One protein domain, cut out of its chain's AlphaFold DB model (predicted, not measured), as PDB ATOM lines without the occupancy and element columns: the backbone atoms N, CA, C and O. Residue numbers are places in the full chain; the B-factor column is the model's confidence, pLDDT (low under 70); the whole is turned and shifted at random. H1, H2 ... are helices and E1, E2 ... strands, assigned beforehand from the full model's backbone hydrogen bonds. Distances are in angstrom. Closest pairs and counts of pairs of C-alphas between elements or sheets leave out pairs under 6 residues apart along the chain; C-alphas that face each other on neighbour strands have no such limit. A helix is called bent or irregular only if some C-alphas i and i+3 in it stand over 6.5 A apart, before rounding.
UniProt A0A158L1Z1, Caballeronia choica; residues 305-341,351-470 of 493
ATOM      1  N   ARG A 305      73.588  87.028  22.039       84.06
ATOM      2  CA  ARG A 305      74.078  87.989  23.025       84.06
ATOM      3  C   ARG A 305      75.543  87.669  23.354       84.06
ATOM      4  O   ARG A 305      75.821  86.528  23.713       84.06
ATOM      5  N   PRO A 306      76.466  88.651  23.353       88.94
ATOM      6  CA  PRO A 306      77.867  88.417  23.726       88.94
ATOM      7  C   PRO A 306      78.039  87.667  25.059       88.94
ATOM      8  O   PRO A 306      78.853  86.755  25.160       88.94
ATOM      9  N   ALA A 307      77.196  87.963  26.055       89.50
ATOM     10  CA  ALA A 307      77.208  87.273  27.345       89.50
ATOM     11  C   ALA A 307      76.919  85.759  27.253       89.50
ATOM     12  O   ALA A 307      77.522  84.988  27.992       89.50
ATOM     13  N   ALA A 308      76.037  85.317  26.349       91.38
ATOM     14  CA  ALA A 308      75.729  83.895  26.180       91.38
ATOM     15  C   ALA A 308      76.909  83.141  25.546       91.38
ATOM     16  O   ALA A 308      77.268  82.055  25.995       91.38
ATOM     17  N   LEU A 309      77.589  83.760  24.578       92.75
ATOM     18  CA  LEU A 309      78.830  83.230  24.007       92.75
ATOM     19  C   LEU A 309      79.954  83.129  25.054       92.75
ATOM     20  O   LEU A 309      80.686  82.140  25.068       92.75
ATOM     21  N   ALA A 310      80.071  84.117  25.951       93.38
ATOM     22  CA  ALA A 310      81.015  84.065  27.069       93.38
ATOM     23  C   ALA A 310      80.692  82.903  28.024       93.38
ATOM     24  O   ALA A 310      81.581  82.145  28.399       93.38
ATOM     25  N   GLN A 311      79.418  82.709  28.374       92.44
ATOM     26  CA  GLN A 311      78.985  81.584  29.210       92.44
ATOM     27  C   GLN A 311      79.242  80.224  28.549       92.44
ATOM     28  O   GLN A 311      79.662  79.284  29.227       92.44
ATOM     29  N   LEU A 312      79.029  80.111  27.234       94.12
ATOM     30  CA  LEU A 312      79.296  78.881  26.492       94.12
ATOM     31  C   LEU A 312      80.785  78.525  26.521       94.12
ATOM     32  O   LEU A 312      81.130  77.385  26.825       94.12
ATOM     33  N   ILE A 313      81.673  79.483  26.239       95.44
ATOM     34  CA  ILE A 313      83.109  79.190  26.261       95.44
ATOM     35  C   ILE A 313      83.624  78.934  27.681       95.44
ATOM     36  O   ILE A 313      84.463  78.059  27.858       95.44
ATOM     37  N   GLY A 314      83.065  79.602  28.695       94.31
ATOM     38  CA  GLY A 314      83.346  79.290  30.098       94.31
ATOM     39  C   GLY A 314      82.882  77.884  30.490       94.31
ATOM     40  O   GLY A 314      83.569  77.190  31.228       94.31
ATOM     41  N   THR A 315      81.758  77.419  29.939       94.50
ATOM     42  CA  THR A 315      81.287  76.035  30.120       94.50
ATOM     43  C   THR A 315      82.254  75.033  29.488       94.50
ATOM     44  O   THR A 315      82.517  73.993  30.079       94.50
ATOM     45  N   ILE A 316      82.805  75.341  28.308       95.06
ATOM     46  CA  ILE A 316      83.830  74.507  27.661       95.06
ATOM     47  C   ILE A 316      85.117  74.487  28.495       95.06
ATOM     48  O   ILE A 316      85.668  73.415  28.703       95.06
ATOM     49  N   ALA A 317      85.554  75.646  28.998       94.50
ATOM     50  CA  ALA A 317      86.741  75.775  29.846       94.50
ATOM     51  C   ALA A 317      86.612  75.046  31.196       94.50
ATOM     52  O   ALA A 317      87.615  74.712  31.810       94.50
ATOM     53  N   ASN A 318      85.380  74.808  31.652       94.19
ATOM     54  CA  ASN A 318      85.058  74.143  32.912       94.19
ATOM     55  C   ASN A 318      84.537  72.708  32.688       94.19
ATOM     56  O   ASN A 318      83.556  72.292  33.310       94.19
ATOM     57  N   ASP A 319      85.133  71.974  31.746       94.94
ATOM     58  CA  ASP A 319      84.837  70.562  31.442       94.94
ATOM     59  C   ASP A 319      83.346  70.257  31.233       94.94
ATOM     60  O   ASP A 319      82.801  69.257  31.711       94.94
ATOM     61  N   GLY A 320      82.641  71.170  30.566       95.00
ATOM     62  CA  GLY A 320      81.228  71.009  30.246       95.00
ATOM     63  C   GLY A 320      80.286  71.323  31.402       95.00
ATOM     64  O   GLY A 320      79.090  71.043  31.301       95.00
ATOM     65  N   LYS A 321      80.781  71.908  32.499       95.00
ATOM     66  CA  LYS A 321      79.975  72.307  33.657       95.00
ATOM     67  C   LYS A 321      79.676  73.799  33.613       95.00
ATOM     68  O   LYS A 321      80.569  74.638  33.525       95.00
ATOM     69  N   THR A 322      78.402  74.147  33.740       91.12
ATOM     70  CA  THR A 322      77.970  75.541  33.830       91.12
ATOM     71  C   THR A 322      77.904  76.008  35.285       91.12
ATOM     72  O   THR A 322      77.526  75.245  36.182       91.12
ATOM     73  N   LEU A 323      78.264  77.273  35.502       84.81
ATOM     74  CA  LEU A 323      78.189  77.983  36.775       84.81
ATOM     75  C   LEU A 323      77.320  79.239  36.615       84.81
ATOM     76  O   LEU A 323      77.328  79.856  35.544       84.81
ATOM     77  N   PRO A 324      76.570  79.643  37.656       83.25
ATOM     78  CA  PRO A 324      75.807  80.881  37.611       83.25
ATOM     79  C   PRO A 324      76.745  82.082  37.458       83.25
ATOM     80  O   PRO A 324      77.768  82.182  38.133       83.25
ATOM     81  N   THR A 325      76.386  83.022  36.584       82.75
ATOM     82  CA  THR A 325      77.104  84.296  36.479       82.75
ATOM     83  C   THR A 325      76.749  85.181  37.668       82.75
ATOM     84  O   THR A 325      75.572  85.431  37.921       82.75
ATOM     85  N   GLN A 326      77.765  85.670  38.375       85.12
ATOM     86  CA  GLN A 326      77.615  86.560  39.524       85.12
ATOM     87  C   GLN A 326      78.336  87.879  39.231       85.12
ATOM     88  O   GLN A 326      79.480  87.878  38.788       85.12
ATOM     89  N   SER A 327      77.656  89.005  39.456       85.81
ATOM     90  CA  SER A 327      78.248  90.348  39.321       85.81
ATOM     91  C   SER A 327      78.507  91.020  40.670       85.81
ATOM     92  O   SER A 327      79.212  92.020  40.726       85.81
ATOM     93  N   ILE A 328      77.936  90.480  41.747       88.81
ATOM     94  CA  ILE A 328      78.079  90.963  43.121       88.81
ATOM     95  C   ILE A 328      78.432  89.740  43.963       88.81
ATOM     96  O   ILE A 328      77.694  88.766  43.938       88.81
ATOM     97  N   ALA A 329      79.555  89.764  44.679       87.19
ATOM     98  CA  ALA A 329      79.956  88.631  45.516       87.19
ATOM     99  C   ALA A 329      79.191  88.614  46.848       87.19
ATOM    100  O   ALA A 329      78.664  87.583  47.271       87.19
ATOM    101  N   THR A 330      79.116  89.777  47.497       91.88
ATOM    102  CA  THR A 330      78.532  89.959  48.827       91.88
ATOM    103  C   THR A 330      77.931  91.353  48.977       91.88
ATOM    104  O   THR A 330      78.459  92.313  48.417       91.88
ATOM    105  N   LEU A 331      76.869  91.476  49.772       94.94
ATOM    106  CA  LEU A 331      76.316  92.752  50.230       94.94
ATOM    107  C   LEU A 331      76.440  92.821  51.752       94.94
ATOM    108  O   LEU A 331      75.962  91.923  52.444       94.94
ATOM    109  N   GLU A 332      77.067  93.876  52.262       95.75
ATOM    110  CA  GLU A 332      77.238  94.119  53.697       95.75
ATOM    111  C   GLU A 332      76.447  95.372  54.093       95.75
ATOM    112  O   GLU A 332      76.642  96.447  53.523       95.75
ATOM    113  N   PHE A 333      75.533  95.227  55.052       97.00
ATOM    114  CA  PHE A 333      74.685  96.297  55.576       97.00
ATOM    115  C   PHE A 333      75.017  96.565  57.036       97.00
ATOM    116  O   PHE A 333      75.256  95.623  57.784       97.00
ATOM    117  N   ALA A 334      74.967  97.841  57.438       95.50
ATOM    118  CA  ALA A 334      75.140  98.280  58.826       95.50
ATOM    119  C   ALA A 334      76.389  97.683  59.506       95.50
ATOM    120  O   ALA A 334      76.342  97.293  60.672       95.50
ATOM    121  N   LYS A 335      77.484  97.599  58.741       95.88
ATOM    122  CA  LYS A 335      78.776  97.082  59.191       95.88
ATOM    123  C   LYS A 335      79.217  97.766  60.487       95.88
ATOM    124  O   LYS A 335      79.025  98.973  60.629       95.88
ATOM    125  N   ASP A 336      79.793  96.989  61.399       94.88
ATOM    126  CA  ASP A 336      80.269  97.434  62.712       94.88
ATOM    127  C   ASP A 336      79.137  97.941  63.635       94.88
ATOM    128  O   ASP A 336      79.361  98.722  64.562       94.88
ATOM    129  N   THR A 337      77.899  97.484  63.409       96.31
ATOM    130  CA  THR A 337      76.751  97.740  64.294       96.31
ATOM    131  C   THR A 337      76.081  96.431  64.724       96.31
ATOM    132  O   THR A 337      76.207  95.422  64.032       96.31
ATOM    133  N   PRO A 338      75.275  96.421  65.805       95.44
ATOM    134  CA  PRO A 338      74.478  95.247  66.177       95.44
ATOM    135  C   PRO A 338      73.472  94.781  65.108       95.44
ATOM    136  O   PRO A 338      72.904  93.702  65.244       95.44
ATOM    137  N   TYR A 339      73.227  95.588  64.071       95.19
ATOM    138  CA  TYR A 339      72.336  95.273  62.950       95.19
ATOM    139  C   TYR A 339      73.097  94.793  61.705       95.19
ATOM    140  O   TYR A 339      72.504  94.702  60.626       95.19
ATOM    141  N   GLU A 340      74.402  94.524  61.828       96.38
ATOM    142  CA  GLU A 340      75.229  94.079  60.712       96.38
ATOM    143  C   GLU A 340      74.623  92.846  60.036       96.38
ATOM    144  O   GLU A 340      74.331  91.832  60.667       96.38
ATOM    145  N   THR A 341      74.410  92.950  58.725       96.38
ATOM    146  CA  THR A 341      73.828  91.876  57.920       96.38
ATOM    147  C   THR A 341      74.663  91.665  56.670       96.38
ATOM    148  O   THR A 341      74.837  92.580  55.862       96.38
ATOM    149  N   ARG A 351      76.525  72.500  37.203       91.12
ATOM    150  CA  ARG A 351      75.640  71.623  36.421       91.12
ATOM    151  C   ARG A 351      76.368  71.127  35.176       91.12
ATOM    152  O   ARG A 351      76.705  71.932  34.314       91.12
ATOM    153  N   ALA A 352      76.573  69.817  35.054       93.81
ATOM    154  CA  ALA A 352      77.125  69.216  33.839       93.81
ATOM    155  C   ALA A 352      76.116  69.312  32.679       93.81
ATOM    156  O   ALA A 352      74.963  68.900  32.818       93.81
ATOM    157  N   VAL A 353      76.541  69.884  31.550       95.00
ATOM    158  CA  VAL A 353      75.727  70.056  30.331       95.00
ATOM    159  C   VAL A 353      76.364  69.460  29.081       95.00
ATOM    160  O   VAL A 353      75.658  69.210  28.108       95.00
ATOM    161  N   LEU A 354      77.673  69.220  29.110       95.19
ATOM    162  CA  LEU A 354      78.431  68.519  28.077       95.19
ATOM    163  C   LEU A 354      79.304  67.452  28.739       95.19
ATOM    164  O   LEU A 354      79.641  67.577  29.918       95.19
ATOM    165  N   SER A 355      79.654  66.404  27.990       95.19
ATOM    166  CA  SER A 355      80.637  65.432  28.467       95.19
ATOM    167  C   SER A 355      82.054  66.012  28.344       95.19
ATOM    168  O   SER A 355      82.314  66.762  27.392       95.19
ATOM    169  N   PRO A 356      82.980  65.663  29.254       95.62
ATOM    170  CA  PRO A 356      84.365  66.125  29.181       95.62
ATOM    171  C   PRO A 356      85.049  65.780  27.851       95.62
ATOM    172  O   PRO A 356      85.745  66.611  27.283       95.62
ATOM    173  N   GLU A 357      84.764  64.610  27.270       96.38
ATOM    174  CA  GLU A 357      85.364  64.173  26.002       96.38
ATOM    175  C   GLU A 357      84.975  65.081  24.825       96.38
ATOM    176  O   GLU A 357      85.778  65.302  23.919       96.38
ATOM    177  N   ILE A 358      83.751  65.630  24.831       96.62
ATOM    178  CA  ILE A 358      83.327  66.635  23.845       96.62
ATOM    179  C   ILE A 358      84.093  67.939  24.077       96.62
ATOM    180  O   ILE A 358      84.563  68.553  23.116       96.62
ATOM    181  N   CYS A 359      84.227  68.361  25.336       96.75
ATOM    182  CA  CYS A 359      84.951  69.575  25.700       96.75
ATOM    183  C   CYS A 359      86.422  69.507  25.290       96.75
ATOM    184  O   CYS A 359      86.899  70.464  24.690       96.75
ATOM    185  N   ASP A 360      87.098  68.376  25.482       96.31
ATOM    186  CA  ASP A 360      88.493  68.196  25.073       96.31
ATOM    187  C   ASP A 360      88.686  68.353  23.557       96.31
ATOM    188  O   ASP A 360      89.627  69.005  23.096       96.31
ATOM    189  N   VAL A 361      87.792  67.759  22.759       97.94
ATOM    190  CA  VAL A 361      87.832  67.865  21.291       97.94
ATOM    191  C   VAL A 361      87.599  69.311  20.860       97.94
ATOM    192  O   VAL A 361      88.334  69.846  20.029       97.94
ATOM    193  N   VAL A 362      86.606  69.983  21.450       97.31
ATOM    194  CA  VAL A 362      86.316  71.391  21.153       97.31
ATOM    195  C   VAL A 362      87.458  72.303  21.607       97.31
ATOM    196  O   VAL A 362      87.809  73.233  20.883       97.31
ATOM    197  N   HIS A 363      88.076  72.033  22.756       96.19
ATOM    198  CA  HIS A 363      89.218  72.781  23.270       96.19
ATOM    199  C   HIS A 363      90.403  72.719  22.300       96.19
ATOM    200  O   HIS A 363      90.950  73.765  21.939       96.19
ATOM    201  N   GLN A 364      90.726  71.531  21.778       96.62
ATOM    202  CA  GLN A 364      91.756  71.375  20.750       96.62
ATOM    203  C   GLN A 364      91.424  72.186  19.486       96.62
ATOM    204  O   GLN A 364      92.250  72.969  19.015       96.62
ATOM    205  N   LEU A 365      90.185  72.094  18.988       98.19
ATOM    206  CA  LEU A 365      89.741  72.869  17.825       98.19
ATOM    207  C   LEU A 365      89.852  74.390  18.046       98.19
ATOM    208  O   LEU A 365      90.251  75.125  17.140       98.19
ATOM    209  N   LEU A 366      89.505  74.881  19.239       98.06
ATOM    210  CA  LEU A 366      89.626  76.296  19.615       98.06
ATOM    211  C   LEU A 366      91.091  76.740  19.727       98.06
ATOM    212  O   LEU A 366      91.415  77.875  19.366       98.06
ATOM    213  N   ARG A 367      91.982  75.860  20.197       97.25
ATOM    214  CA  ARG A 367      93.429  76.105  20.231       97.25
ATOM    215  C   ARG A 367      93.982  76.231  18.812       97.25
ATOM    216  O   ARG A 367      94.698  77.185  18.514       97.25
ATOM    217  N   ASP A 368      93.568  75.359  17.898       97.75
ATOM    218  CA  ASP A 368      94.033  75.364  16.505       97.75
ATOM    219  C   ASP A 368      93.599  76.615  15.721       97.75
ATOM    220  O   ASP A 368      94.337  77.096  14.847       97.75
ATOM    221  N   VAL A 369      92.451  77.209  16.069       97.88
ATOM    222  CA  VAL A 369      92.021  78.525  15.558       97.88
ATOM    223  C   VAL A 369      93.022  79.629  15.918       97.88
ATOM    224  O   VAL A 369      93.261  80.525  15.098       97.88
ATOM    225  N   VAL A 370      93.607  79.577  17.116       97.06
ATOM    226  CA  VAL A 370      94.593  80.559  17.590       97.06
ATOM    227  C   VAL A 370      96.003  80.227  17.113       97.06
ATOM    228  O   VAL A 370      96.722  81.144  16.750       97.06
ATOM    229  N   LEU A 371      96.406  78.959  17.027       95.94
ATOM    230  CA  LEU A 371      97.767  78.600  16.606       95.94
ATOM    231  C   LEU A 371      98.006  78.780  15.099       95.94
ATOM    232  O   LEU A 371      99.071  79.233  14.689       95.94
ATOM    233  N   GLY A 372      97.019  78.444  14.263       93.81
ATOM    234  CA  GLY A 372      97.184  78.445  12.800       93.81
ATOM    235  C   GLY A 372      96.015  79.037  12.017       93.81
ATOM    236  O   GLY A 372      96.061  79.106  10.788       93.81
ATOM    237  N   GLY A 373      94.957  79.453  12.708       94.31
ATOM    238  CA  GLY A 373      93.712  79.873  12.090       94.31
ATOM    239  C   GLY A 373      93.484  81.380  12.090       94.31
ATOM    240  O   GLY A 373      94.384  82.221  12.028       94.31
ATOM    241  N   THR A 374      92.204  81.722  12.149       92.88
ATOM    242  CA  THR A 374      91.707  83.104  12.067       92.88
ATOM    243  C   THR A 374      92.120  84.007  13.240       92.88
ATOM    244  O   THR A 374      92.028  85.229  13.111       92.88
ATOM    245  N   ALA A 375      92.606  83.444  14.356       95.62
ATOM    246  CA  ALA A 375      93.055  84.186  15.538       95.62
ATOM    247  C   ALA A 375      94.584  84.168  15.751       95.62
ATOM    248  O   ALA A 375      95.055  84.563  16.816       95.62
ATOM    249  N   LYS A 376      95.373  83.817  14.721       95.88
ATOM    250  CA  LYS A 376      96.847  83.661  14.772       95.88
ATOM    251  C   LYS A 376      97.669  84.777  15.418       95.88
ATOM    252  O   LYS A 376      98.812  84.563  15.799       95.88
ATOM    253  N   ARG A 377      97.121  85.988  15.554       94.38
ATOM    254  CA  ARG A 377      97.808  87.110  16.222       94.38
ATOM    255  C   ARG A 377      98.056  86.865  17.717       94.38
ATOM    256  O   ARG A 377      98.911  87.547  18.284       94.38
ATOM    257  N   LEU A 378      97.318  85.927  18.315       95.12
ATOM    258  CA  LEU A 378      97.436  85.480  19.705       95.12
ATOM    259  C   LEU A 378      98.081  84.085  19.828       95.12
ATOM    260  O   LEU A 378      98.024  83.504  20.902       95.12
ATOM    261  N   ALA A 379      98.703  83.545  18.768       94.44
ATOM    262  CA  ALA A 379      99.405  82.250  18.817       94.44
ATOM    263  C   ALA A 379     100.507  82.215  19.890       94.44
ATOM    264  O   ALA A 379     100.786  81.182  20.486       94.44
ATOM    265  N   ASP A 380     101.086  83.381  20.153       92.06
ATOM    266  CA  ASP A 380     102.067  83.637  21.197       92.06
ATOM    267  C   ASP A 380     101.460  83.824  22.599       92.06
ATOM    268  O   ASP A 380     102.171  84.181  23.529       92.06
ATOM    269  N   GLY A 381     100.154  83.642  22.779       92.31
ATOM    270  CA  GLY A 381      99.493  83.875  24.061       92.31
ATOM    271  C   GLY A 381      99.654  85.307  24.588       92.31
ATOM    272  O   GLY A 381      99.842  86.264  23.827       92.31
ATOM    273  N   ILE A 382      99.556  85.446  25.910       91.12
ATOM    274  CA  ILE A 382      99.722  86.704  26.648       91.12
ATOM    275  C   ILE A 382     100.888  86.570  27.628       91.12
ATOM    276  O   ILE A 382     100.864  85.713  28.506       91.12
ATOM    277  N   THR A 383     101.893  87.435  27.503       89.38
ATOM    278  CA  THR A 383     103.032  87.482  28.431       89.38
ATOM    279  C   THR A 383     102.733  88.414  29.607       89.38
ATOM    280  O   THR A 383     102.397  89.587  29.414       89.38
ATOM    281  N   LEU A 384     102.864  87.886  30.821       85.75
ATOM    282  CA  LEU A 384     102.739  88.615  32.080       85.75
ATOM    283  C   LEU A 384     104.050  89.342  32.442       85.75
ATOM    284  O   LEU A 384     105.108  88.995  31.910       85.75
ATOM    285  N   PRO A 385     104.018  90.336  33.354       84.12
ATOM    286  CA  PRO A 385     105.222  91.055  33.785       84.12
ATOM    287  C   PRO A 385     106.303  90.162  34.414       84.12
ATOM    288  O   PRO A 385     107.482  90.486  34.333       84.12
ATOM    289  N   ASP A 386     105.907  89.032  35.008       84.44
ATOM    290  CA  ASP A 386     106.800  88.028  35.606       84.44
ATOM    291  C   ASP A 386     107.445  87.078  34.570       84.44
ATOM    292  O   ASP A 386     108.215  86.190  34.931       84.44
ATOM    293  N   GLY A 387     107.141  87.254  33.280       85.75
ATOM    294  CA  GLY A 387     107.645  86.429  32.185       85.75
ATOM    295  C   GLY A 387     106.823  85.168  31.897       85.75
ATOM    296  O   GLY A 387     107.066  84.529  30.869       85.75
ATOM    297  N   ARG A 388     105.826  84.813  32.724       88.94
ATOM    298  CA  ARG A 388     104.907  83.705  32.421       88.94
ATOM    299  C   ARG A 388     104.077  84.030  31.181       88.94
ATOM    300  O   ARG A 388     103.637  85.163  30.978       88.94
ATOM    301  N   ARG A 389     103.829  83.015  30.353       90.94
ATOM    302  CA  ARG A 389     102.971  83.110  29.166       90.94
ATOM    303  C   ARG A 389     101.674  82.350  29.427       90.94
ATOM    304  O   ARG A 389     101.709  81.156  29.695       90.94
ATOM    305  N   LEU A 390     100.549  83.047  29.329       93.19
ATOM    306  CA  LEU A 390      99.219  82.454  29.380       93.19
ATOM    307  C   LEU A 390      98.775  82.075  27.967       93.19
ATOM    308  O   LEU A 390      98.755  82.923  27.068       93.19
ATOM    309  N   ASP A 391      98.408  80.809  27.783       94.12
ATOM    310  CA  ASP A 391      97.836  80.312  26.532       94.12
ATOM    311  C   ASP A 391      96.493  80.997  26.245       94.12
ATOM    312  O   ASP A 391      95.745  81.351  27.157       94.12
ATOM    313  N   VAL A 392      96.174  81.177  24.963       96.12
ATOM    314  CA  VAL A 392      94.879  81.705  24.522       96.12
ATOM    315  C   VAL A 392      94.269  80.747  23.513       96.12
ATOM    316  O   VAL A 392      94.923  80.346  22.552       96.12
ATOM    317  N   TYR A 393      92.995  80.425  23.692       97.19
ATOM    318  CA  TYR A 393      92.198  79.693  22.710       97.19
ATOM    319  C   TYR A 393      90.841  80.369  22.533       97.19
ATOM    320  O   TYR A 393      90.381  81.123  23.391       97.19
ATOM    321  N   GLY A 394      90.194  80.156  21.388       97.38
ATOM    322  CA  GLY A 394      88.928  80.829  21.135       97.38
ATOM    323  C   GLY A 394      88.401  80.689  19.720       97.38
ATOM    324  O   GLY A 394      89.012  80.069  18.853       97.38
ATOM    325  N   LYS A 395      87.248  81.314  19.474       97.25
ATOM    326  CA  LYS A 395      86.594  81.329  18.169       97.25
ATOM    327  C   LYS A 395      86.286  82.741  17.706       97.25
ATOM    328  O   LYS A 395      85.776  83.586  18.436       97.25
ATOM    329  N   THR A 396      86.576  82.976  16.436       95.19
ATOM    330  CA  THR A 396      86.255  84.210  15.724       95.19
ATOM    331  C   THR A 396      84.904  84.129  15.013       95.19
ATOM    332  O   THR A 396      84.485  83.056  14.568       95.19
ATOM    333  N   GLY A 397      84.261  85.284  14.836       92.81
ATOM    334  CA  GLY A 397      83.083  85.463  13.993       92.81
ATOM    335  C   GLY A 397      83.103  86.820  13.292       92.81
ATOM    336  O   GLY A 397      83.473  87.827  13.893       92.81
ATOM    337  N   THR A 398      82.715  86.850  12.018       91.06
ATOM    338  CA  THR A 398      82.543  88.082  11.232       91.06
ATOM    339  C   THR A 398      81.156  88.055  10.600       91.06
ATOM    340  O   THR A 398      80.806  87.064   9.966       91.06
ATOM    341  N   GLY A 399      80.375  89.122  10.763       89.38
ATOM    342  CA  GLY A 399      79.031  89.227  10.196       89.38
ATOM    343  C   GLY A 399      78.863  90.475   9.335       89.38
ATOM    344  O   GLY A 399      79.199  91.576   9.772       89.38
ATOM    345  N   ASP A 400      78.309  90.297   8.134       87.81
ATOM    346  CA  ASP A 400      77.893  91.363   7.209       87.81
ATOM    347  C   ASP A 400      76.387  91.231   6.949       87.81
ATOM    348  O   ASP A 400      75.955  90.563   6.009       87.81
ATOM    349  N   GLN A 401      75.564  91.811   7.822       88.88
ATOM    350  CA  GLN A 401      74.115  91.742   7.654       88.88
ATOM    351  C   GLN A 401      73.669  92.760   6.612       88.88
ATOM    352  O   GLN A 401      73.976  93.950   6.719       88.88
ATOM    353  N   ARG A 402      72.877  92.306   5.639       89.56
ATOM    354  CA  ARG A 402      72.366  93.147   4.556       89.56
ATOM    355  C   ARG A 402      70.855  93.030   4.430       89.56
ATOM    356  O   ARG A 402      70.305  91.935   4.527       89.56
ATOM    357  N   LEU A 403      70.200  94.154   4.166       90.06
ATOM    358  CA  LEU A 403      68.829  94.195   3.685       90.06
ATOM    359  C   LEU A 403      68.872  94.175   2.160       90.06
ATOM    360  O   LEU A 403      69.382  95.106   1.540       90.06
ATOM    361  N   ASN A 404      68.338  93.110   1.575       89.75
ATOM    362  CA  ASN A 404      68.251  92.951   0.131       89.75
ATOM    363  C   ASN A 404      66.788  93.039  -0.308       89.75
ATOM    364  O   ASN A 404      65.938  92.327   0.229       89.75
ATOM    365  N   VAL A 405      66.505  93.875  -1.305       88.75
ATOM    366  CA  VAL A 405      65.191  93.961  -1.951       88.75
ATOM    367  C   VAL A 405      65.291  93.310  -3.320       88.75
ATOM    368  O   VAL A 405      66.190  93.613  -4.107       88.75
ATOM    369  N   PHE A 406      64.355  92.411  -3.610       86.31
ATOM    370  CA  PHE A 406      64.310  91.668  -4.861       86.31
ATOM    371  C   PHE A 406      63.057  92.030  -5.659       86.31
ATOM    372  O   PHE A 406      61.950  92.079  -5.124       86.31
ATOM    373  N   ALA A 407      63.229  92.238  -6.960       87.06
ATOM    374  CA  ALA A 407      62.139  92.285  -7.919       87.06
ATOM    375  C   ALA A 407      61.702  90.866  -8.329       87.06
ATOM    376  O   ALA A 407      62.297  89.851  -7.949       87.06
ATOM    377  N   ARG A 408      60.656  90.794  -9.162       82.62
ATOM    378  CA  ARG A 408      60.178  89.539  -9.756       82.62
ATOM    379  C   ARG A 408      61.330  88.780 -10.433       82.62
ATOM    380  O   ARG A 408      62.130  89.377 -11.146       82.62
ATOM    381  N   GLY A 409      61.372  87.461 -10.226       82.38
ATOM    382  CA  GLY A 409      62.423  86.592 -10.765       82.38
ATOM    383  C   GLY A 409      63.722  86.590  -9.952       82.38
ATOM    384  O   GLY A 409      64.766  86.303 -10.518       82.38
ATOM    385  N   ALA A 410      63.668  86.933  -8.658       80.81
ATOM    386  CA  ALA A 410      64.828  86.982  -7.755       80.81
ATOM    387  C   ALA A 410      65.937  87.960  -8.194       80.81
ATOM    388  O   ALA A 410      67.093  87.833  -7.794       80.81
ATOM    389  N   ARG A 411      65.588  88.977  -8.990       87.81
ATOM    390  CA  ARG A 411      66.532  90.021  -9.396       87.81
ATOM    391  C   ARG A 411      66.753  90.989  -8.240       87.81
ATOM    392  O   ARG A 411      65.818  91.686  -7.852       87.81
ATOM    393  N   LEU A 412      67.971  91.041  -7.709       89.81
ATOM    394  CA  LEU A 412      68.362  92.007  -6.684       89.81
ATOM    395  C   LEU A 412      68.238  93.431  -7.247       89.81
ATOM    396  O   LEU A 412      68.781  93.718  -8.311       89.81
ATOM    397  N   ILE A 413      67.501  94.300  -6.555       93.75
ATOM    398  CA  ILE A 413      67.308  95.708  -6.945       93.75
ATOM    399  C   ILE A 413      67.836  96.693  -5.904       93.75
ATOM    400  O   ILE A 413      68.167  97.817  -6.255       93.75
ATOM    401  N   GLU A 414      67.967  96.268  -4.651       92.69
ATOM    402  CA  GLU A 414      68.582  97.064  -3.592       92.69
ATOM    403  C   GLU A 414      69.370  96.136  -2.667       92.69
ATOM    404  O   GLU A 414      68.909  95.036  -2.356       92.69
ATOM    405  N   SER A 415      70.546  96.574  -2.218       91.75
ATOM    406  CA  SER A 415      71.311  95.908  -1.162       91.75
ATOM    407  C   SER A 415      71.929  96.950  -0.246       91.75
ATOM    408  O   SER A 415      72.761  97.750  -0.673       91.75
ATOM    409  N   ARG A 416      71.548  96.915   1.028       92.06
ATOM    410  CA  ARG A 416      71.976  97.881   2.039       92.06
ATOM    411  C   ARG A 416      72.637  97.161   3.205       92.06
ATOM    412  O   ARG A 416      72.061  96.219   3.742       92.06
ATOM    413  N   LYS A 417      73.846  97.580   3.595       91.06
ATOM    414  CA  LYS A 417      74.529  97.043   4.787       91.06
ATOM    415  C   LYS A 417      73.846  97.582   6.044       91.06
ATOM    416  O   LYS A 417      73.819  98.794   6.233       91.06
ATOM    417  N   VAL A 418      73.337  96.676   6.873       92.25
ATOM    418  CA  VAL A 418      72.596  96.988   8.104       92.25
ATOM    419  C   VAL A 418      73.515  96.938   9.315       92.25
ATOM    420  O   VAL A 418      73.558  97.878  10.101       92.25
ATOM    421  N   ASN A 419      74.270  95.848   9.459       91.00
ATOM    422  CA  ASN A 419      75.174  95.639  10.584       91.00
ATOM    423  C   ASN A 419      76.504  95.068  10.100       91.00
ATOM    424  O   ASN A 419      76.522  94.121   9.311       91.00
ATOM    425  N   ARG A 420      77.605  95.590  10.646       92.25
ATOM    426  CA  ARG A 420      78.930  94.969  10.559       92.25
ATOM    427  C   ARG A 420      79.373  94.553  11.954       92.25
ATOM    428  O   ARG A 420      79.356  95.366  12.875       92.25
ATOM    429  N   THR A 421      79.758  93.289  12.102       92.44
ATOM    430  CA  THR A 421      80.202  92.718  13.381       92.44
ATOM    431  C   THR A 421      81.519  91.974  13.233       92.44
ATOM    432  O   THR A 421      81.767  91.304  12.231       92.44
ATOM    433  N   ALA A 422      82.344  92.066  14.269       93.75
ATOM    434  CA  ALA A 422      83.531  91.252  14.460       93.75
ATOM    435  C   ALA A 422      83.572  90.822  15.918       93.75
ATOM    436  O   ALA A 422      83.563  91.662  16.812       93.75
ATOM    437  N   THR A 423      83.614  89.519  16.160       94.56
ATOM    438  CA  THR A 423      83.575  88.946  17.505       94.56
ATOM    439  C   THR A 423      84.730  87.978  17.687       94.56
ATOM    440  O   THR A 423      85.057  87.207  16.781       94.56
ATOM    441  N   PHE A 424      85.341  88.012  18.866       97.25
ATOM    442  CA  PHE A 424      86.240  86.976  19.346       97.25
ATOM    443  C   PHE A 424      85.754  86.504  20.715       97.25
ATOM    444  O   PHE A 424      85.627  87.307  21.637       97.25
ATOM    445  N   VAL A 425      85.435  85.219  20.806       97.00
ATOM    446  CA  VAL A 425      85.092  84.512  22.043       97.00
ATOM    447  C   VAL A 425      86.350  83.777  22.479       97.00
ATOM    448  O   VAL A 425      86.925  83.066  21.655       97.00
ATOM    449  N   PHE A 426      86.809  83.966  23.710       97.00
ATOM    450  CA  PHE A 426      88.152  83.548  24.108       97.00
ATOM    451  C   PHE A 426      88.235  83.031  25.538       97.00
ATOM    452  O   PHE A 426      87.393  83.356  26.376       97.00
ATOM    453  N   VAL A 427      89.308  82.288  25.790       97.06
ATOM    454  CA  VAL A 427      89.836  81.950  27.111       97.06
ATOM    455  C   VAL A 427      91.320  82.311  27.145       97.06
ATOM    456  O   VAL A 427      92.012  82.166  26.138       97.06
ATOM    457  N   ILE A 428      91.790  82.812  28.283       95.31
ATOM    458  CA  ILE A 428      93.181  83.121  28.604       95.31
ATOM    459  C   ILE A 428      93.550  82.289  29.837       95.31
ATOM    460  O   ILE A 428      92.952  82.452  30.905       95.31
ATOM    461  N   GLY A 429      94.537  81.408  29.681       91.69
ATOM    462  CA  GLY A 429      94.900  80.411  30.681       91.69
ATOM    463  C   GLY A 429      93.748  79.440  30.948       91.69
ATOM    464  O   GLY A 429      93.119  78.931  30.023       91.69
ATOM    465  N   ASP A 430      93.474  79.210  32.224       86.00
ATOM    466  CA  ASP A 430      92.453  78.306  32.759       86.00
ATOM    467  C   ASP A 430      91.311  79.041  33.488       86.00
ATOM    468  O   ASP A 430      90.319  78.430  33.879       86.00
ATOM    469  N   ARG A 431      91.431  80.364  33.668       85.62
ATOM    470  CA  ARG A 431      90.541  81.152  34.538       85.62
ATOM    471  C   ARG A 431      89.745  82.238  33.837       85.62
ATOM    472  O   ARG A 431      88.616  82.520  34.239       85.62
ATOM    473  N   PHE A 432      90.320  82.898  32.837       93.19
ATOM    474  CA  PHE A 432      89.725  84.105  32.268       93.19
ATOM    475  C   PHE A 432      89.084  83.789  30.935       93.19
ATOM    476  O   PHE A 432      89.747  83.311  30.027       93.19
ATOM    477  N   PHE A 433      87.809  84.110  30.777       94.94
ATOM    478  CA  PHE A 433      87.107  83.917  29.518       94.94
ATOM    479  C   PHE A 433      86.165  85.077  29.239       94.94
ATOM    480  O   PHE A 433      85.767  85.817  30.141       94.94
ATOM    481  N   GLY A 434      85.800  85.252  27.976       94.94
ATOM    482  CA  GLY A 434      84.891  86.320  27.608       94.94
ATOM    483  C   GLY A 434      84.679  86.470  26.117       94.94
ATOM    484  O   GLY A 434      85.028  85.616  25.300       94.94
ATOM    485  N   THR A 435      84.081  87.601  25.770       95.25
ATOM    486  CA  THR A 435      83.801  87.988  24.392       95.25
ATOM    487  C   THR A 435      84.158  89.432  24.150       95.25
ATOM    488  O   THR A 435      83.799  90.302  24.941       95.25
ATOM    489  N   LEU A 436      84.774  89.692  23.005       95.00
ATOM    490  CA  LEU A 436      85.041  91.034  22.517       95.00
ATOM    491  C   LEU A 436      84.378  91.207  21.152       95.00
ATOM    492  O   LEU A 436      84.727  90.519  20.187       95.00
ATOM    493  N   THR A 437      83.428  92.142  21.073       93.69
ATOM    494  CA  THR A 437      82.645  92.420  19.866       93.69
ATOM    495  C   THR A 437      82.807  93.873  19.432       93.69
ATOM    496  O   THR A 437      82.476  94.790  20.178       93.69
ATOM    497  N   ALA A 438      83.263  94.082  18.199       93.06
ATOM    498  CA  ALA A 438      83.138  95.349  17.491       93.06
ATOM    499  C   ALA A 438      81.845  95.330  16.665       93.06
ATOM    500  O   ALA A 438      81.575  94.363  15.943       93.06
ATOM    501  N   TYR A 439      81.051  96.394  16.771       92.94
ATOM    502  CA  TYR A 439      79.731  96.498  16.158       92.94
ATOM    503  C   TYR A 439      79.519  97.884  15.557       92.94
ATOM    504  O   TYR A 439      79.790  98.894  16.204       92.94
ATOM    505  N   VAL A 440      79.005  97.923  14.327       93.88
ATOM    506  CA  VAL A 440      78.586  99.159  13.662       93.88
ATOM    507  C   VAL A 440      77.223  98.945  13.012       93.88
ATOM    508  O   VAL A 440      77.042  97.998  12.243       93.88
ATOM    509  N   HIS A 441      76.290  99.853  13.298       94.31
ATOM    510  CA  HIS A 441      74.944  99.884  12.725       94.31
ATOM    511  C   HIS A 441      74.842 100.872  11.553       94.31
ATOM    512  O   HIS A 441      75.673 101.774  11.387       94.31
ATOM    513  N   GLU A 442      73.821 100.718  10.719       90.25
ATOM    514  CA  GLU A 442      73.450 101.712   9.716       90.25
ATOM    515  C   GLU A 442      73.130 103.084  10.351       90.25
ATOM    516  O   GLU A 442      72.618 103.143  11.467       90.25
ATOM    517  N   PRO A 443      73.471 104.201   9.677       91.25
ATOM    518  CA  PRO A 443      73.994 104.291   8.307       91.25
ATOM    519  C   PRO A 443      75.510 104.050   8.186       91.25
ATOM    520  O   PRO A 443      76.035 103.969   7.075       91.25
ATOM    521  N   TYR A 444      76.237 103.932   9.300       92.81
ATOM    522  CA  TYR A 444      77.700 103.871   9.294       92.81
ATOM    523  C   TYR A 444      78.255 102.519   8.851       92.81
ATOM    524  O   TYR A 444      79.354 102.489   8.310       92.81
ATOM    525  N   ALA A 445      77.502 101.421   8.996       91.25
ATOM    526  CA  ALA A 445      77.931 100.074   8.600       91.25
ATOM    527  C   ALA A 445      78.460  99.994   7.152       91.25
ATOM    528  O   ALA A 445      79.373  99.226   6.859       91.25
ATOM    529  N   ALA A 446      77.936 100.828   6.246       88.94
ATOM    530  CA  ALA A 446      78.407 100.929   4.866       88.94
ATOM    531  C   ALA A 446      79.858 101.436   4.731       88.94
ATOM    532  O   ALA A 446      80.527 101.084   3.762       88.94
ATOM    533  N   ARG A 447      80.335 102.235   5.694       92.75
ATOM    534  CA  ARG A 447      81.633 102.931   5.680       92.75
ATOM    535  C   ARG A 447      82.782 102.115   6.269       92.75
ATOM    536  O   ARG A 447      83.927 102.532   6.150       92.75
ATOM    537  N   TYR A 448      82.490 100.988   6.915       90.12
ATOM    538  CA  TYR A 448      83.496 100.167   7.581       90.12
ATOM    539  C   TYR A 448      83.679  98.826   6.876       90.12
ATOM    540  O   TYR A 448      82.714  98.176   6.464       90.12
ATOM    541  N   ASP A 449      84.935  98.391   6.803       87.81
ATOM    542  CA  ASP A 449      85.308  97.039   6.412       87.81
ATOM    543  C   ASP A 449      86.352  96.500   7.392       87.81
ATOM    544  O   ASP A 449      87.487  96.965   7.452       87.81
ATOM    545  N   PHE A 450      85.932  95.564   8.239       90.81
ATOM    546  CA  PHE A 450      86.797  94.898   9.208       90.81
ATOM    547  C   PHE A 450      86.349  93.455   9.413       90.81
ATOM    548  O   PHE A 450      85.172  93.128   9.246       90.81
ATOM    549  N   THR A 451      87.282  92.588   9.792       90.12
ATOM    550  CA  THR A 451      87.007  91.194  10.167       90.12
ATOM    551  C   THR A 451      87.241  90.995  11.660       90.12
ATOM    552  O   THR A 451      87.716  91.895  12.357       90.12
ATOM    553  N   SER A 452      86.977  89.790  12.160       90.69
ATOM    554  CA  SER A 452      87.344  89.352  13.516       90.69
ATOM    555  C   SER A 452      88.820  89.559  13.876       90.69
ATOM    556  O   SER A 452      89.152  89.589  15.058       90.69
ATOM    557  N   ALA A 453      89.702  89.754  12.888       91.50
ATOM    558  CA  ALA A 453      91.074  90.211  13.095       91.50
ATOM    559  C   ALA A 453      91.166  91.457  13.991       91.50
ATOM    560  O   ALA A 453      92.094  91.547  14.792       91.50
ATOM    561  N   LEU A 454      90.211  92.386  13.860       93.75
ATOM    562  CA  LEU A 454      90.124  93.593  14.680       93.75
ATOM    563  C   LEU A 454      89.911  93.241  16.153       93.75
ATOM    564  O   LEU A 454      90.642  93.730  17.007       93.75
ATOM    565  N   SER A 455      88.959  92.356  16.447       94.56
ATOM    566  CA  SER A 455      88.639  91.934  17.815       94.56
ATOM    567  C   SER A 455      89.800  91.196  18.480       94.56
ATOM    568  O   SER A 455      90.123  91.449  19.637       94.56
ATOM    569  N   VAL A 456      90.477  90.327  17.722       95.56
ATOM    570  CA  VAL A 456      91.685  89.619  18.176       95.56
ATOM    571  C   VAL A 456      92.820  90.610  18.459       95.56
ATOM    572  O   VAL A 456      93.491  90.510  19.485       95.56
ATOM    573  N   GLN A 457      93.031  91.586  17.570       95.06
ATOM    574  CA  GLN A 457      94.043  92.623  17.768       95.06
ATOM    575  C   GLN A 457      93.712  93.518  18.965       95.06
ATOM    576  O   GLN A 457      94.622  93.866  19.711       95.06
ATOM    577  N   LEU A 458      92.438  93.861  19.177       93.94
ATOM    578  CA  LEU A 458      92.028  94.672  20.318       93.94
ATOM    579  C   LEU A 458      92.330  93.956  21.634       93.94
ATOM    580  O   LEU A 458      92.931  94.567  22.510       93.94
ATOM    581  N   LEU A 459      92.006  92.662  21.753       94.00
ATOM    582  CA  LEU A 459      92.357  91.885  22.947       94.00
ATOM    583  C   LEU A 459      93.872  91.891  23.193       94.00
ATOM    584  O   LEU A 459      94.312  92.165  24.306       94.00
ATOM    585  N   LYS A 460      94.675  91.677  22.140       92.62
ATOM    586  CA  LYS A 460      96.138  91.759  22.235       92.62
ATOM    587  C   LYS A 460      96.598  93.129  22.735       92.62
ATOM    588  O   LYS A 460      97.438  93.199  23.626       92.62
ATOM    589  N   SER A 461      96.039  94.209  22.200       93.06
ATOM    590  CA  SER A 461      96.376  95.580  22.597       93.06
ATOM    591  C   SER A 461      95.907  95.944  24.010       93.06
ATOM    592  O   SER A 461      96.522  96.803  24.631       93.06
ATOM    593  N   LEU A 462      94.867  95.289  24.534       91.88
ATOM    594  CA  LEU A 462      94.397  95.464  25.913       91.88
ATOM    595  C   LEU A 462      95.266  94.740  26.947       91.88
ATOM    596  O   LEU A 462      95.124  95.018  28.133       91.88
ATOM    597  N   THR A 463      96.183  93.864  26.519       86.12
ATOM    598  CA  THR A 463      97.068  93.094  27.410       86.12
ATOM    599  C   THR A 463      97.657  93.924  28.555       86.12
ATOM    600  O   THR A 463      97.469  93.506  29.693       86.12
ATOM    601  N   PRO A 464      98.281  95.102  28.333       88.44
ATOM    602  CA  PRO A 464      98.865  95.876  29.431       88.44
ATOM    603  C   PRO A 464      97.844  96.286  30.501       88.44
ATOM    604  O   PRO A 464      98.153  96.261  31.684       88.44
ATOM    605  N   ALA A 465      96.608  96.603  30.102       89.25
ATOM    606  CA  ALA A 465      95.535  96.953  31.033       89.25
ATOM    607  C   ALA A 465      94.967  95.731  31.776       89.25
ATOM    608  O   ALA A 465      94.367  95.878  32.836       89.25
ATOM    609  N   LEU A 466      95.148  94.526  31.227       88.62
ATOM    610  CA  LEU A 466      94.698  93.271  31.827       88.62
ATOM    611  C   LEU A 466      95.763  92.621  32.722       88.62
ATOM    612  O   LEU A 466      95.428  91.724  33.486       88.62
ATOM    613  N   GLN A 467      97.027  93.055  32.662       83.69
ATOM    614  CA  GLN A 467      98.144  92.396  33.353       83.69
ATOM    615  C   GLN A 467      97.942  92.253  34.864       83.69
ATOM    616  O   GLN A 467      98.227  91.183  35.388       83.69
ATOM    617  N   THR A 468      97.422  93.275  35.553       83.75
ATOM    618  CA  THR A 468      97.141  93.190  36.999       83.75
ATOM    619  C   THR A 468      96.122  92.092  37.292       83.75
ATOM    620  O   THR A 468      96.379  91.206  38.097       83.75
ATOM    621  N   LEU A 469      95.010  92.080  36.550       86.88
ATOM    622  CA  LEU A 469      93.956  91.080  36.714       86.88
ATOM    623  C   LEU A 469      94.456  89.657  36.415       86.88
ATOM    624  O   LEU A 469      94.080  88.717  37.107       86.88
ATOM    625  N   LEU A 470      95.284  89.499  35.380       86.31
ATOM    626  CA  LEU A 470      95.817  88.203  34.957       86.31
ATOM    627  C   LEU A 470      96.959  87.699  35.862       86.31
ATOM    628  O   LEU A 470      97.195  86.494  35.921       86.31
TER     629      LEU A 470
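This is residues 305 to 341 and 351 to 470 of the 493 residues of a protein of Caballeronia choica (UniProt A0A158L1Z1). A long, twisted sheet of three strands, E2, E3 and E4, has H1 and H2 on one face and H4 on the other, and the hairpin of E2 and E3 runs on past E4 as an arm at one end. At the opposite end an extended stretch with E1 leads away from the body, and residues 334 to 339 stick out. The printed part has 157 residues, with four named helices and four named strands in the order H1, E1, H2, E2, E3, E4, H3, H4, in the mixed class of helices and strands. The sheet's order is E2, E3, E4, all antiparallel. The whole is loose, with a radius of gyration of the C-alphas of 20.6 A, and elongated, spanning 75 by 43 by 35 A.

H1, residues 306 to 317, is on the sheet of E2, residues 392 to 407, E3, residues 411 to 428, and E4, residues 432 to 441. It runs along the strands over E3 and E4 at a height of 8.2 A; the C-alphas of Ala 310 and Gly 434 are its closest to E4, 4.5 A. E1, residues 330 to 333, pairs with no named strand. H2, residues 356 to 371, stands up from the sheet over E2, on the same face as H1, and touches H1 at a steep tilt of 66 degrees, closest at the C-alphas of Ile 316 and Cys 359, 5.4 A. E2, E3 and E4 form a meander, each strand the antiparallel neighbour of the one before, with N 397 and O 423 at 2.8 A and N 424 and O 436 at 2.9 A. E3 bends by 80 degrees at residue 414. H3, residues 444 to 447, and H4, residues 453 to 470, are on the opposite face; H4 runs along the strands over E3 and E4, its closest C-alpha pair to E3 being Ser 455 and Phe 424, 5.7 A. Three layers result from H4, the sheet and H1. Every O i to N i+4 pair is within hydrogen-bond range in H1, 11 of 12 in H2 and 10 of 14 in H4; H3 is too short for one.

H1 begins at C-alpha 306 (77.867, 88.417, 23.726). H2 measures 22.2 A, E2 47.3 A, E3 46.9 A and E4 29.1 A. H4, 22.5 A, is irregular, C-alphas 461 and 464 being 7.3 A apart, and ends at C-alpha 470 (95.817, 88.203, 34.957).

The C-alphas of Pro 338 and Gly 409, the two farthest apart, are 78.4 A apart. Residues 342 to 350 are not printed, and C-alphas 341 and 351 are 29.6 A apart across the cut. The links H1 to E1 and H2 to E2 are long. No printed residue is under pLDDT 70.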